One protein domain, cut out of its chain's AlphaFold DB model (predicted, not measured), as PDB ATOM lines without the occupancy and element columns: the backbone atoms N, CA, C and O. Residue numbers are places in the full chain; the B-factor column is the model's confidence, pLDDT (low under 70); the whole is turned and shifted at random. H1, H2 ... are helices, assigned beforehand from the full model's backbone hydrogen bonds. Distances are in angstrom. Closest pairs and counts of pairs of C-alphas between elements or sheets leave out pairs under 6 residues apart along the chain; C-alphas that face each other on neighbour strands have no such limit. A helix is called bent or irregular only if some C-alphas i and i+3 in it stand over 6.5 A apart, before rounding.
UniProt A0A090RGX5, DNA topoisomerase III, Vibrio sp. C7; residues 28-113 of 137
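Overview. This is residues 28 to 113 of the 137 residues of the protein "DNA topoisomerase III" of Vibrio sp. C7 (UniProt A0A090RGX5). Two helix pairs stand apart in an open arrangement: H1 and H2 meet nearly at a right angle, H3 and H4 fold back as a hairpin, and the long link of residues 57 to 70 joins the pairs. A second long link, residues 98 to 109, returns from H4 to the little helix H5, near where H3 begins. The printed part has 86 residues, with five named helices in the order H1 H2 H3 H4 H5 and no named strand, class all helix. It is only just compact, close to loose, with a radius of gyration of the C-alphas of 14.4 A and spans of 36 by 36 by 25 A.

Arrangement. H1, residues 28 to 38, touches H2, residues 42 to 56, about perpendicular at 75 degrees; the closest C-alphas are those of Gln 31 and Ala 42, 5.4 A apart. H2 touches H1 with residues 42 to 46 alone. H3, residues 71 to 85, is apart from H1 and H2. H3 and H4, residues 90 to 97, form a helical hairpin and touch at a steep tilt of 41 degrees, opposite ways. Their closest C-alphas, those of Glu 85 and Ala 93, are 3.9 A apart, and H3 touches with residues 81 to 85 alone. H5, residues 110 to 113, is close to H3 but not clearly touching: the closest C-alphas, of Thr 71 and Asp 110, are 6.4 A apart. Every O i to N i+4 pair is within hydrogen-bond range in H1 and H4, against 10 of 11 in H2 and 6 of 11 in H3; H5 is too short for such a pair.

Along the chain. H1 begins at C-alpha 28 (186.112, 120.692, 103.423) and is 15.1 A long; H2 is 20.4 A. H3, 23.1 A, begins at C-alpha 71 (180.778, 141.492, 95.786) and is irregular, with C-alphas 75 and 78 7.1 A apart. H4 is 10.6 A and H5 5.0 A, ending at C-alpha 113 (176.724, 135.186, 102.772).

Size, cuts and confidence. The C-alphas farthest apart, of Asn 88 and Lys 111, are 36.6 A apart. The printed part has no cut; the links H2 to H3 and H4 to H5 are long, the other two tight. The mean pLDDT of the printed part is 93.8, and no printed residue is under 70.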
ATOM      1  N   LYS A  28     186.465 122.062 103.815       96.75
ATOM      2  CA  LYS A  28     186.112 120.692 103.423       96.75
ATOM      3  C   LYS A  28     186.577 120.378 102.002       96.75
ATOM      4  O   LYS A  28     187.256 119.381 101.791       96.75
ATOM      5  N   THR A  29     186.252 121.249 101.049       97.06
ATOM      6  CA  THR A  29     186.611 121.040  99.634       97.06
ATOM      7  C   THR A  29     188.118 121.136  99.406       97.06
ATOM      8  O   THR A  29     188.664 120.372  98.614       97.06
ATOM      9  N   LEU A  30     188.816 122.004 100.149       97.25
ATOM     10  CA  LEU A  30     190.276 122.043 100.144       97.25
ATOM     11  C   LEU A  30     190.870 120.736 100.684       97.25
ATOM     12  O   LEU A  30     191.756 120.165 100.060       97.25
ATOM     13  N   GLN A  31     190.375 120.230 101.817       98.06
ATOM     14  CA  GLN A  31     190.835 118.962 102.400       98.06
ATOM     15  C   GLN A  31     190.582 117.768 101.471       98.06
ATOM     16  O   GLN A  31     191.459 116.919 101.324       98.06
ATOM     17  N   GLU A  32     189.423 117.715 100.811       97.56
ATOM     18  CA  GLU A  32     189.096 116.689  99.812       97.56
ATOM     19  C   GLU A  32     190.068 116.729  98.627       97.56
ATOM     20  O   GLU A  32     190.611 115.691  98.240       97.56
ATOM     21  N   LEU A  33     190.346 117.922  98.089       96.81
ATOM     22  CA  LEU A  33     191.287 118.087  96.984       96.81
ATOM     23  C   LEU A  33     192.713 117.702  97.391       96.81
ATOM     24  O   LEU A  33     193.378 116.971  96.661       96.81
ATOM     25  N   MET A  34     193.182 118.166  98.552       97.62
ATOM     26  CA  MET A  34     194.542 117.891  99.020       97.62
ATOM     27  C   MET A  34     194.752 116.412  99.365       97.62
ATOM     28  O   MET A  34     195.829 115.873  99.116       97.62
ATOM     29  N   SER A  35     193.718 115.743  99.876       97.62
ATOM     30  CA  SER A  35     193.721 114.294 100.079       97.62
ATOM     31  C   SER A  35     193.805 113.547  98.744       97.62
ATOM     32  O   SER A  35     194.681 112.706  98.562       97.62
ATOM     33  N   SER A  36     192.958 113.912  97.776       97.38
ATOM     34  CA  SER A  36     192.894 113.258  96.462       97.38
ATOM     35  C   SER A  36     194.167 113.445  95.626       97.38
ATOM     36  O   SER A  36     194.657 112.496  95.023       97.38
ATOM     37  N   GLN A  37     194.723 114.660  95.605       96.25
ATOM     38  CA  GLN A  37     195.861 115.008  94.744       96.25
ATOM     39  C   GLN A  37     197.222 114.718  95.385       96.25
ATOM     40  O   GLN A  37     198.173 114.389  94.681       96.25
ATOM     41  N   TYR A  38     197.334 114.854  96.712       96.38
ATOM     42  CA  TYR A  38     198.625 114.830  97.413       96.38
ATOM     43  C   TYR A  38     198.666 113.870  98.610       96.38
ATOM     44  O   TYR A  38     199.700 113.764  99.266       96.38
ATOM     45  N   GLY A  39     197.566 113.180  98.931       97.25
ATOM     46  CA  GLY A  39     197.496 112.261 100.070       97.25
ATOM     47  C   GLY A  39     197.542 112.948 101.439       97.25
ATOM     48  O   GLY A  39     197.817 112.291 102.443       97.25
ATOM     49  N   TYR A  40     197.305 114.263 101.514       97.88
ATOM     50  CA  TYR A  40     197.365 114.988 102.784       97.88
ATOM     51  C   TYR A  40     196.140 114.721 103.652       97.88
ATOM     52  O   TYR A  40     194.994 114.822 103.214       97.88
ATOM     53  N   GLY A  41     196.385 114.463 104.938       97.81
ATOM     54  CA  GLY A  41     195.319 114.340 105.926       97.81
ATOM     55  C   GLY A  41     194.590 115.669 106.168       97.81
ATOM     56  O   GLY A  41     195.139 116.757 105.973       97.81
ATOM     57  N   ALA A  42     193.359 115.591 106.683       97.12
ATOM     58  CA  ALA A  42     192.544 116.768 106.996       97.12
ATOM     59  C   ALA A  42     193.247 117.731 107.974       97.12
ATOM     60  O   ALA A  42     193.270 118.944 107.747       97.12
ATOM     61  N   LYS A  43     193.876 117.187 109.029       97.62
ATOM     62  CA  LYS A  43     194.650 117.970 110.006       97.62
ATOM     63  C   LYS A  43     195.873 118.625 109.366       97.62
ATOM     64  O   LYS A  43     196.086 119.812 109.563       97.62
ATOM     65  N   GLN A  44     196.634 117.877 108.567       98.19
ATOM     66  CA  GLN A  44     197.817 118.398 107.878       98.19
ATOM     67  C   GLN A  44     197.452 119.566 106.954       98.19
ATOM     68  O   GLN A  44     198.094 120.611 106.991       98.19
ATOM     69  N   THR A  45     196.380 119.415 106.173       97.75
ATOM     70  CA  THR A  45     195.877 120.482 105.300       97.75
ATOM     71  C   THR A  45     195.468 121.716 106.105       97.75
ATOM     72  O   THR A  45     195.848 122.827 105.739       97.75
ATOM     73  N   LEU A  46     194.746 121.526 107.220       97.81
ATOM     74  CA  LEU A  46     194.365 122.620 108.114       97.81
ATOM     75  C   LEU A  46     195.597 123.331 108.689       97.81
ATOM     76  O   LEU A  46     195.657 124.553 108.638       97.81
ATOM     77  N   ASP A  47     196.583 122.589 109.191       97.94
ATOM     78  CA  ASP A  47     197.795 123.160 109.788       97.94
ATOM     79  C   ASP A  47     198.576 124.013 108.768       97.94
ATOM     80  O   ASP A  47     199.026 125.117 109.086       97.94
ATOM     81  N   ILE A  48     198.678 123.545 107.517       96.88
ATOM     82  CA  ILE A  48     199.326 124.282 106.423       96.88
ATOM     83  C   ILE A  48     198.577 125.584 106.138       96.88
ATOM     84  O   ILE A  48     199.169 126.664 106.208       96.88
ATOM     85  N   VAL A  49     197.275 125.515 105.843       96.88
ATOM     86  CA  VAL A  49     196.506 126.713 105.472       96.88
ATOM     87  C   VAL A  49     196.363 127.686 106.650       96.88
ATOM     88  O   VAL A  49     196.390 128.900 106.454       96.88
ATOM     89  N   GLN A  50     196.312 127.184 107.890       96.94
ATOM     90  CA  GLN A  50     196.345 128.011 109.096       96.94
ATOM     91  C   GLN A  50     197.676 128.763 109.201       96.94
ATOM     92  O   GLN A  50     197.671 129.953 109.502       96.94
ATOM     93  N   SER A  51     198.809 128.130 108.876       96.31
ATOM     94  CA  SER A  51     200.112 128.808 108.818       96.31
ATOM     95  C   SER A  51     200.137 129.913 107.751       96.31
ATOM     96  O   SER A  51     200.645 131.008 108.009       96.31
ATOM     97  N   LEU A  52     199.544 129.671 106.576       94.25
ATOM     98  CA  LEU A  52     199.407 130.685 105.520       94.25
ATOM     99  C   LEU A  52     198.557 131.883 105.978       94.25
ATOM    100  O   LEU A  52     198.892 133.025 105.659       94.25
ATOM    101  N   TYR A  53     197.502 131.642 106.756       95.69
ATOM    102  CA  TYR A  53     196.643 132.687 107.315       95.69
ATOM    103  C   TYR A  53     197.305 133.444 108.477       95.69
ATOM    104  O   TYR A  53     197.321 134.672 108.503       95.69
ATOM    105  N   GLU A  54     197.861 132.746 109.464       95.50
ATOM    106  CA  GLU A  54     198.334 133.368 110.703       95.50
ATOM    107  C   GLU A  54     199.725 133.970 110.572       95.50
ATOM    108  O   GLU A  54     199.928 135.108 110.992       95.50
ATOM    109  N   LYS A  55     200.666 133.233 109.975       92.81
ATOM    110  CA  LYS A  55     202.068 133.660 109.878       92.81
ATOM    111  C   LYS A  55     202.283 134.543 108.659       92.81
ATOM    112  O   LYS A  55     202.871 135.619 108.755       92.81
ATOM    113  N   HIS A  56     201.771 134.103 107.512       90.19
ATOM    114  CA  HIS A  56     202.032 134.771 106.239       90.19
ATOM    115  C   HIS A  56     200.945 135.791 105.871       90.19
ATOM    116  O   HIS A  56     201.254 136.778 105.212       90.19
ATOM    117  N   LYS A  57     199.706 135.646 106.362       92.81
ATOM    118  CA  LYS A  57     198.546 136.511 106.039       92.81
ATOM    119  C   LYS A  57     198.260 136.611 104.532       92.81
ATOM    120  O   LYS A  57     197.778 137.640 104.068       92.81
ATOM    121  N   ILE A  58     198.579 135.557 103.781       92.81
ATOM    122  CA  ILE A  58     198.465 135.525 102.309       92.81
ATOM    123  C   ILE A  58     197.190 134.836 101.818       92.81
ATOM    124  O   ILE A  58     196.919 134.841 100.627       92.81
ATOM    125  N   VAL A  59     196.422 134.229 102.724       95.19
ATOM    126  CA  VAL A  59     195.103 133.644 102.448       95.19
ATOM    127  C   VAL A  59     194.077 134.192 103.437       95.19
ATOM    128  O   VAL A  59     194.446 134.640 104.525       95.19
ATOM    129  N   SER A  60     192.798 134.176 103.068       95.81
ATOM    130  CA  SER A  60     191.679 134.487 103.962       95.81
ATOM    131  C   SER A  60     191.478 133.398 105.029       95.81
ATOM    132  O   SER A  60     192.127 132.350 105.020       95.81
ATOM    133  N   TYR A  61     190.601 133.671 105.999       95.44
ATOM    134  CA  TYR A  61     190.376 132.795 107.149       95.44
ATOM    135  C   TYR A  61     189.971 131.369 106.720       95.44
ATOM    136  O   TYR A  61     188.938 131.203 106.069       95.44
ATOM    137  N   PRO A  62     190.739 130.327 107.095       94.75
ATOM    138  CA  PRO A  62     190.599 129.015 106.474       94.75
ATOM    139  C   PRO A  62     189.555 128.108 107.121       94.75
ATOM    140  O   PRO A  62     189.234 127.062 106.566       94.75
ATOM    141  N   ARG A  63     189.014 128.461 108.293       94.56
ATOM    142  CA  ARG A  63     187.994 127.652 108.981       94.56
ATOM    143  C   ARG A  63     186.599 128.106 108.569       94.56
ATOM    144  O   ARG A  63     185.844 128.659 109.362       94.56
ATOM    145  N   THR A  64     186.301 127.897 107.296       95.56
ATOM    146  CA  THR A  64     185.075 128.340 106.630       95.56
ATOM    147  C   THR A  64     184.417 127.180 105.894       95.56
ATOM    148  O   THR A  64     185.089 126.337 105.295       95.56
ATOM    149  N   ASP A  65     183.092 127.135 105.934       95.06
ATOM    150  CA  ASP A  65     182.257 126.236 105.138       95.06
ATOM    151  C   ASP A  65     181.712 126.923 103.871       95.06
ATOM    152  O   ASP A  65     181.083 126.267 103.042       95.06
ATOM    153  N   GLN A  66     181.967 128.224 103.695       96.62
ATOM    154  CA  GLN A  66     181.399 129.023 102.614       96.62
ATOM    155  C   GLN A  66     182.285 129.011 101.361       96.62
ATOM    156  O   GLN A  66     183.464 129.336 101.463       96.62
ATOM    157  N   PRO A  67     181.733 128.720 100.169       95.88
ATOM    158  CA  PRO A  67     182.439 128.827  98.890       95.88
ATOM    159  C   PRO A  67     182.161 130.161  98.158       95.88
ATOM    160  O   PRO A  67     182.404 130.275  96.958       95.88
ATOM    161  N   TYR A  68     181.625 131.167  98.861       96.94
ATOM    162  CA  TYR A  68     181.219 132.462  98.300       96.94
ATOM    163  C   TYR A  68     182.058 133.626  98.839       96.94
ATOM    164  O   TYR A  68     182.674 133.543  99.907       96.94
ATOM    165  N   LEU A  69     182.065 134.720  98.083       96.12
ATOM    166  CA  LEU A  69     182.777 135.964  98.352       96.12
ATOM    167  C   LEU A  69     181.801 137.149  98.270       96.12
ATOM    168  O   LEU A  69     180.855 137.102  97.479       96.12
ATOM    169  N   PRO A  70     182.017 138.206  99.067       95.88
ATOM    170  CA  PRO A  70     181.217 139.414  98.984       95.88
ATOM    171  C   PRO A  70     181.584 140.186  97.716       95.88
ATOM    172  O   PRO A  70     182.754 140.231  97.329       95.88
ATOM    173  N   THR A  71     180.596 140.802  97.077       95.12
ATOM    174  CA  THR A  71     180.778 141.492  95.786       95.12
ATOM    175  C   THR A  71     181.779 142.644  95.873       95.12
ATOM    176  O   THR A  71     182.566 142.834  94.953       95.12
ATOM    177  N   VAL A  72     181.844 143.324  97.022       93.75
ATOM    178  CA  VAL A  72     182.792 144.421  97.294       93.75
ATOM    179  C   VAL A  72     184.267 144.021  97.152       93.75
ATOM    180  O   VAL A  72     185.117 144.870  96.928       93.75
ATOM    181  N   LYS A  73     184.599 142.730  97.272       92.56
ATOM    182  CA  LYS A  73     185.985 142.252  97.143       92.56
ATOM    183  C   LYS A  73     186.439 142.043  95.699       92.56
ATOM    184  O   LYS A  73     187.584 141.655  95.488       92.56
ATOM    185  N   GLN A  74     185.579 142.276  94.708       93.25
ATOM    186  CA  GLN A  74     185.979 142.194  93.300       93.25
ATOM    187  C   GLN A  74     187.079 143.205  92.951       93.25
ATOM    188  O   GLN A  74     187.964 142.882  92.163       93.25
ATOM    189  N   ASP A  75     187.095 144.361  93.614       92.94
ATOM    190  CA  ASP A  75     188.115 145.399  93.414       92.94
ATOM    191  C   ASP A  75     189.530 144.930  93.815       92.94
ATOM    192  O   ASP A  75     190.531 145.523  93.421       92.94
ATOM    193  N   GLU A  76     189.643 143.840  94.585       93.44
ATOM    194  CA  GLU A  76     190.927 143.266  95.004       93.44
ATOM    195  C   GLU A  76     191.546 142.332  93.945       93.44
ATOM    196  O   GLU A  76     192.720 141.974  94.070       93.44
ATOM    197  N   ILE A  77     190.789 141.917  92.917       92.88
ATOM    198  CA  ILE A  77     191.198 140.867  91.963       92.88
ATOM    199  C   ILE A  77     192.500 141.228  91.251       92.88
ATOM    200  O   ILE A  77     193.406 140.398  91.202       92.88
ATOM    201  N   GLU A  78     192.620 142.452  90.729       92.56
ATOM    202  CA  GLU A  78     193.807 142.881  89.978       92.56
ATOM    203  C   GLU A  78     195.075 142.788  90.834       92.56
ATOM    204  O   GLU A  78     196.093 142.240  90.409       92.56
ATOM    205  N   LEU A  79     194.993 143.245  92.086       93.56
ATOM    206  CA  LEU A  79     196.114 143.195  93.019       93.56
ATOM    207  C   LEU A  79     196.433 141.759  93.457       93.56
ATOM    208  O   LEU A  79     197.601 141.402  93.609       93.56
ATOM    209  N   ILE A  80     195.414 140.917  93.647       94.19
ATOM    210  CA  ILE A  80     195.605 139.494  93.941       94.19
ATOM    211  C   ILE A  80     196.328 138.799  92.780       94.19
ATOM    212  O   ILE A  80     197.290 138.072  93.025       94.19
ATOM    213  N   LEU A  81     195.912 139.037  91.532       93.25
ATOM    214  CA  LEU A  81     196.559 138.462  90.350       93.25
ATOM    215  C   LEU A  81     198.011 138.935  90.226       93.25
ATOM    216  O   LEU A  81     198.900 138.096  90.108       93.25
ATOM    217  N   ALA A  82     198.278 140.235  90.382       92.12
ATOM    218  CA  ALA A  82     199.640 140.777  90.365       92.12
ATOM    219  C   ALA A  82     200.536 140.163  91.462       92.12
ATOM    220  O   ALA A  82     201.699 139.829  91.228       92.12
ATOM    221  N   ASN A  83     199.996 139.946  92.666       91.75
ATOM    222  CA  ASN A  83     200.729 139.274  93.739       91.75
ATOM    223  C   ASN A  83     201.043 137.812  93.404       91.75
ATOM    224  O   ASN A  83     202.121 137.334  93.756       91.75
ATOM    225  N   LEU A  84     200.115 137.102  92.750       90.88
ATOM    226  CA  LEU A  84     200.304 135.718  92.311       90.88
ATOM    227  C   LEU A  84     201.339 135.609  91.182       90.88
ATOM    228  O   LEU A  84     202.132 134.668  91.191       90.88
ATOM    229  N   GLU A  85     201.381 136.582  90.267       89.50
ATOM    230  CA  GLU A  85     202.441 136.714  89.257       89.50
ATOM    231  C   GLU A  85     203.828 136.873  89.891       89.50
ATOM    232  O   GLU A  85     204.800 136.280  89.422       89.50
ATOM    233  N   GLY A  86     203.922 137.626  90.990       84.50
ATOM    234  CA  GLY A  86     205.170 137.867  91.718       84.50
ATOM    235  C   GLY A  86     205.668 136.695  92.576       84.50
ATOM    236  O   GLY A  86     206.740 136.791  93.179       84.50
ATOM    237  N   VAL A  87     204.921 135.589  92.674       83.50
ATOM    238  CA  VAL A  87     205.351 134.413  93.446       83.50
ATOM    239  C   VAL A  87     206.461 133.678  92.697       83.50
ATOM    240  O   VAL A  87     206.402 133.504  91.483       83.50
ATOM    241  N   ASN A  88     207.448 133.148  93.430       84.69
ATOM    242  CA  ASN A  88     208.488 132.265  92.885       84.69
ATOM    243  C   ASN A  88     207.938 130.868  92.501       84.69
ATOM    244  O   ASN A  88     208.392 129.836  92.994       84.69
ATOM    245  N   ASN A  89     206.902 130.829  91.661       88.50
ATOM    246  CA  ASN A  89     206.292 129.635  91.094       88.50
ATOM    247  C   ASN A  89     205.835 129.943  89.660       88.50
ATOM    248  O   ASN A  89     204.847 130.639  89.440       88.50
ATOM    249  N   LYS A  90     206.542 129.370  88.680       90.50
ATOM    250  CA  LYS A  90     206.312 129.632  87.251       90.50
ATOM    251  C   LYS A  90     204.897 129.274  86.788       90.50
ATOM    252  O   LYS A  90     204.341 129.984  85.954       90.50
ATOM    253  N   ALA A  91     204.321 128.186  87.301       91.69
ATOM    254  CA  ALA A  91     202.982 127.753  86.910       91.69
ATOM    255  C   ALA A  91     201.919 128.733  87.422       91.69
ATOM    256  O   ALA A  91     201.104 129.201  86.634       91.69
ATOM    257  N   LEU A  92     201.991 129.110  88.703       89.00
ATOM    258  CA  LEU A  92     201.076 130.091  89.295       89.00
ATOM    259  C   LEU A  92     201.179 131.451  88.605       89.00
ATOM    260  O   LEU A  92     200.149 132.026  88.264       89.00
ATOM    261  N   ALA A  93     202.399 131.920  88.338       91.00
ATOM    262  CA  ALA A  93     202.600 133.191  87.657       91.00
ATOM    263  C   ALA A  93     202.027 133.180  86.232       91.00
ATOM    264  O   ALA A  93     201.384 134.134  85.808       91.00
ATOM    265  N   THR A  94     202.187 132.064  85.515       93.50
ATOM    266  CA  THR A  94     201.606 131.897  84.175       93.50
ATOM    267  C   THR A  94     200.077 131.899  84.226       93.50
ATOM    268  O   THR A  94     199.442 132.546  83.399       93.50
ATOM    269  N   TRP A  95     199.471 131.201  85.191       92.88
ATOM    270  CA  TRP A  95     198.012 131.170  85.336       92.88
ATOM    271  C   TRP A  95     197.432 132.526  85.730       92.88
ATOM    272  O   TRP A  95     196.381 132.890  85.213       92.88
ATOM    273  N   ALA A  96     198.107 133.272  86.608       92.25
ATOM    274  CA  ALA A  96     197.685 134.615  86.989       92.25
ATOM    275  C   ALA A  96     197.732 135.579  85.794       92.25
ATOM    276  O   ALA A  96     196.766 136.297  85.559       92.25
ATOM    277  N   ASN A  97     198.786 135.502  84.979       92.56
ATOM    278  CA  ASN A  97     198.935 136.334  83.787       92.56
ATOM    279  C   ASN A  97     197.925 136.023  82.675       92.56
ATOM    280  O   ASN A  97     197.534 136.901  81.912       92.56
ATOM    281  N   GLN A  98     197.491 134.766  82.580       93.00
ATOM    282  CA  GLN A  98     196.489 134.324  81.607       93.00
ATOM    283  C   GLN A  98     195.050 134.458  82.120       93.00
ATOM    284  O   GLN A  98     194.114 134.113  81.393       93.00
ATOM    285  N   ALA A  99     194.849 134.901  83.363       90.94
ATOM    286  CA  ALA A  99     193.521 135.029  83.938       90.94
ATOM    287  C   ALA A  99     192.745 136.163  83.252       90.94
ATOM    288  O   ALA A  99     193.157 137.320  83.258       90.94
ATOM    289  N   ASP A 100     191.581 135.833  82.694       89.75
ATOM    290  CA  ASP A 100     190.660 136.823  82.141       89.75
ATOM    291  C   ASP A 100     189.781 137.402  83.259       89.75
ATOM    292  O   ASP A 100     188.791 136.793  83.676       89.75
ATOM    293  N   ALA A 101     190.151 138.588  83.748       86.00
ATOM    294  CA  ALA A 101     189.428 139.290  84.807       86.00
ATOM    295  C   ALA A 101     188.031 139.790  84.382       86.00
ATOM    296  O   ALA A 101     187.239 140.170  85.243       86.00
ATOM    297  N   SER A 102     187.686 139.755  83.085       86.81
ATOM    298  CA  SER A 102     186.328 140.082  82.621       86.81
ATOM    299  C   SER A 102     185.314 138.966  82.916       86.81
ATOM    300  O   SER A 102     184.100 139.196  82.902       86.81
ATOM    301  N   LEU A 103     185.788 137.752  83.228       86.81
ATOM    302  CA  LEU A 103     184.943 136.616  83.576       86.81
ATOM    303  C   LEU A 103     184.529 136.664  85.050       86.81
ATOM    304  O   LEU A 103     185.285 136.321  85.958       86.81
ATOM    305  N   VAL A 104     183.264 137.004  85.288       86.00
ATOM    306  CA  VAL A 104     182.702 137.061  86.640       86.00
ATOM    307  C   VAL A 104     182.136 135.696  87.046       86.00
ATOM    308  O   VAL A 104     181.117 135.235  86.533       86.00
ATOM    309  N   SER A 105     182.809 135.039  87.992       89.00
ATOM    310  CA  SER A 105     182.361 133.776  88.595       89.00
ATOM    311  C   SER A 105     181.092 133.958  89.450       89.00
ATOM    312  O   SER A 105     180.933 134.991  90.099       89.00
ATOM    313  N   PRO A 106     180.205 132.948  89.556       91.94
ATOM    314  CA  PRO A 106     179.056 132.984  90.469       91.94
ATOM    315  C   PRO A 106     179.430 132.995  91.965       91.94
ATOM    316  O   PRO A 106     178.536 133.015  92.815       91.94
ATOM    317  N   CYS A 107     180.721 132.948  92.314       94.06
ATOM    318  CA  CYS A 107     181.174 133.001  93.702       94.06
ATOM    319  C   CYS A 107     180.904 134.351  94.384       94.06
ATOM    320  O   CYS A 107     180.792 134.382  95.606       94.06
ATOM    321  N   TRP A 108     180.755 135.439  93.623       94.69
ATOM    322  CA  TRP A 108     180.444 136.769  94.145       94.69
ATOM    323  C   TRP A 108     178.949 136.885  94.454       94.69
ATOM    324  O   TRP A 108     178.136 137.109  93.557       94.69
ATOM    325  N   ASN A 109     178.559 136.653  95.708       96.00
ATOM    326  CA  ASN A 109     177.149 136.515  96.064       96.00
ATOM    327  C   ASN A 109     176.868 136.878  97.530       96.00
ATOM    328  O   ASN A 109     176.948 136.027  98.417       96.00
ATOM    329  N   ASP A 110     176.458 138.125  97.770       96.19
ATOM    330  CA  ASP A 110     176.172 138.625  99.123       96.19
ATOM    331  C   ASP A 110     174.988 137.898  99.775       96.19
ATOM    332  O   ASP A 110     175.036 137.576 100.958       96.19
ATOM    333  N   LYS A 111     173.971 137.520  98.987       96.00
ATOM    334  CA  LYS A 111     172.791 136.786  99.484       96.00
ATOM    335  C   LYS A 111     173.162 135.425 100.066       96.00
ATOM    336  O   LYS A 111     172.549 134.960 101.019       96.00
ATOM    337  N   LYS A 112     174.167 134.756  99.492       94.44
ATOM    338  CA  LYS A 112     174.668 133.470 100.007       94.44
ATOM    339  C   LYS A 112     175.498 133.627 101.283       94.44
ATOM    340  O   LYS A 112     175.701 132.635 101.981       94.44
ATOM    341  N   LEU A 113     175.950 134.843 101.584       93.94
ATOM    342  CA  LEU A 113     176.724 135.186 102.772       93.94
ATOM    343  C   LEU A 113     175.879 135.831 103.881       93.94
ATOM    344  O   LEU A 113     176.403 136.078 104.966       93.94
TER     345      LEU A 113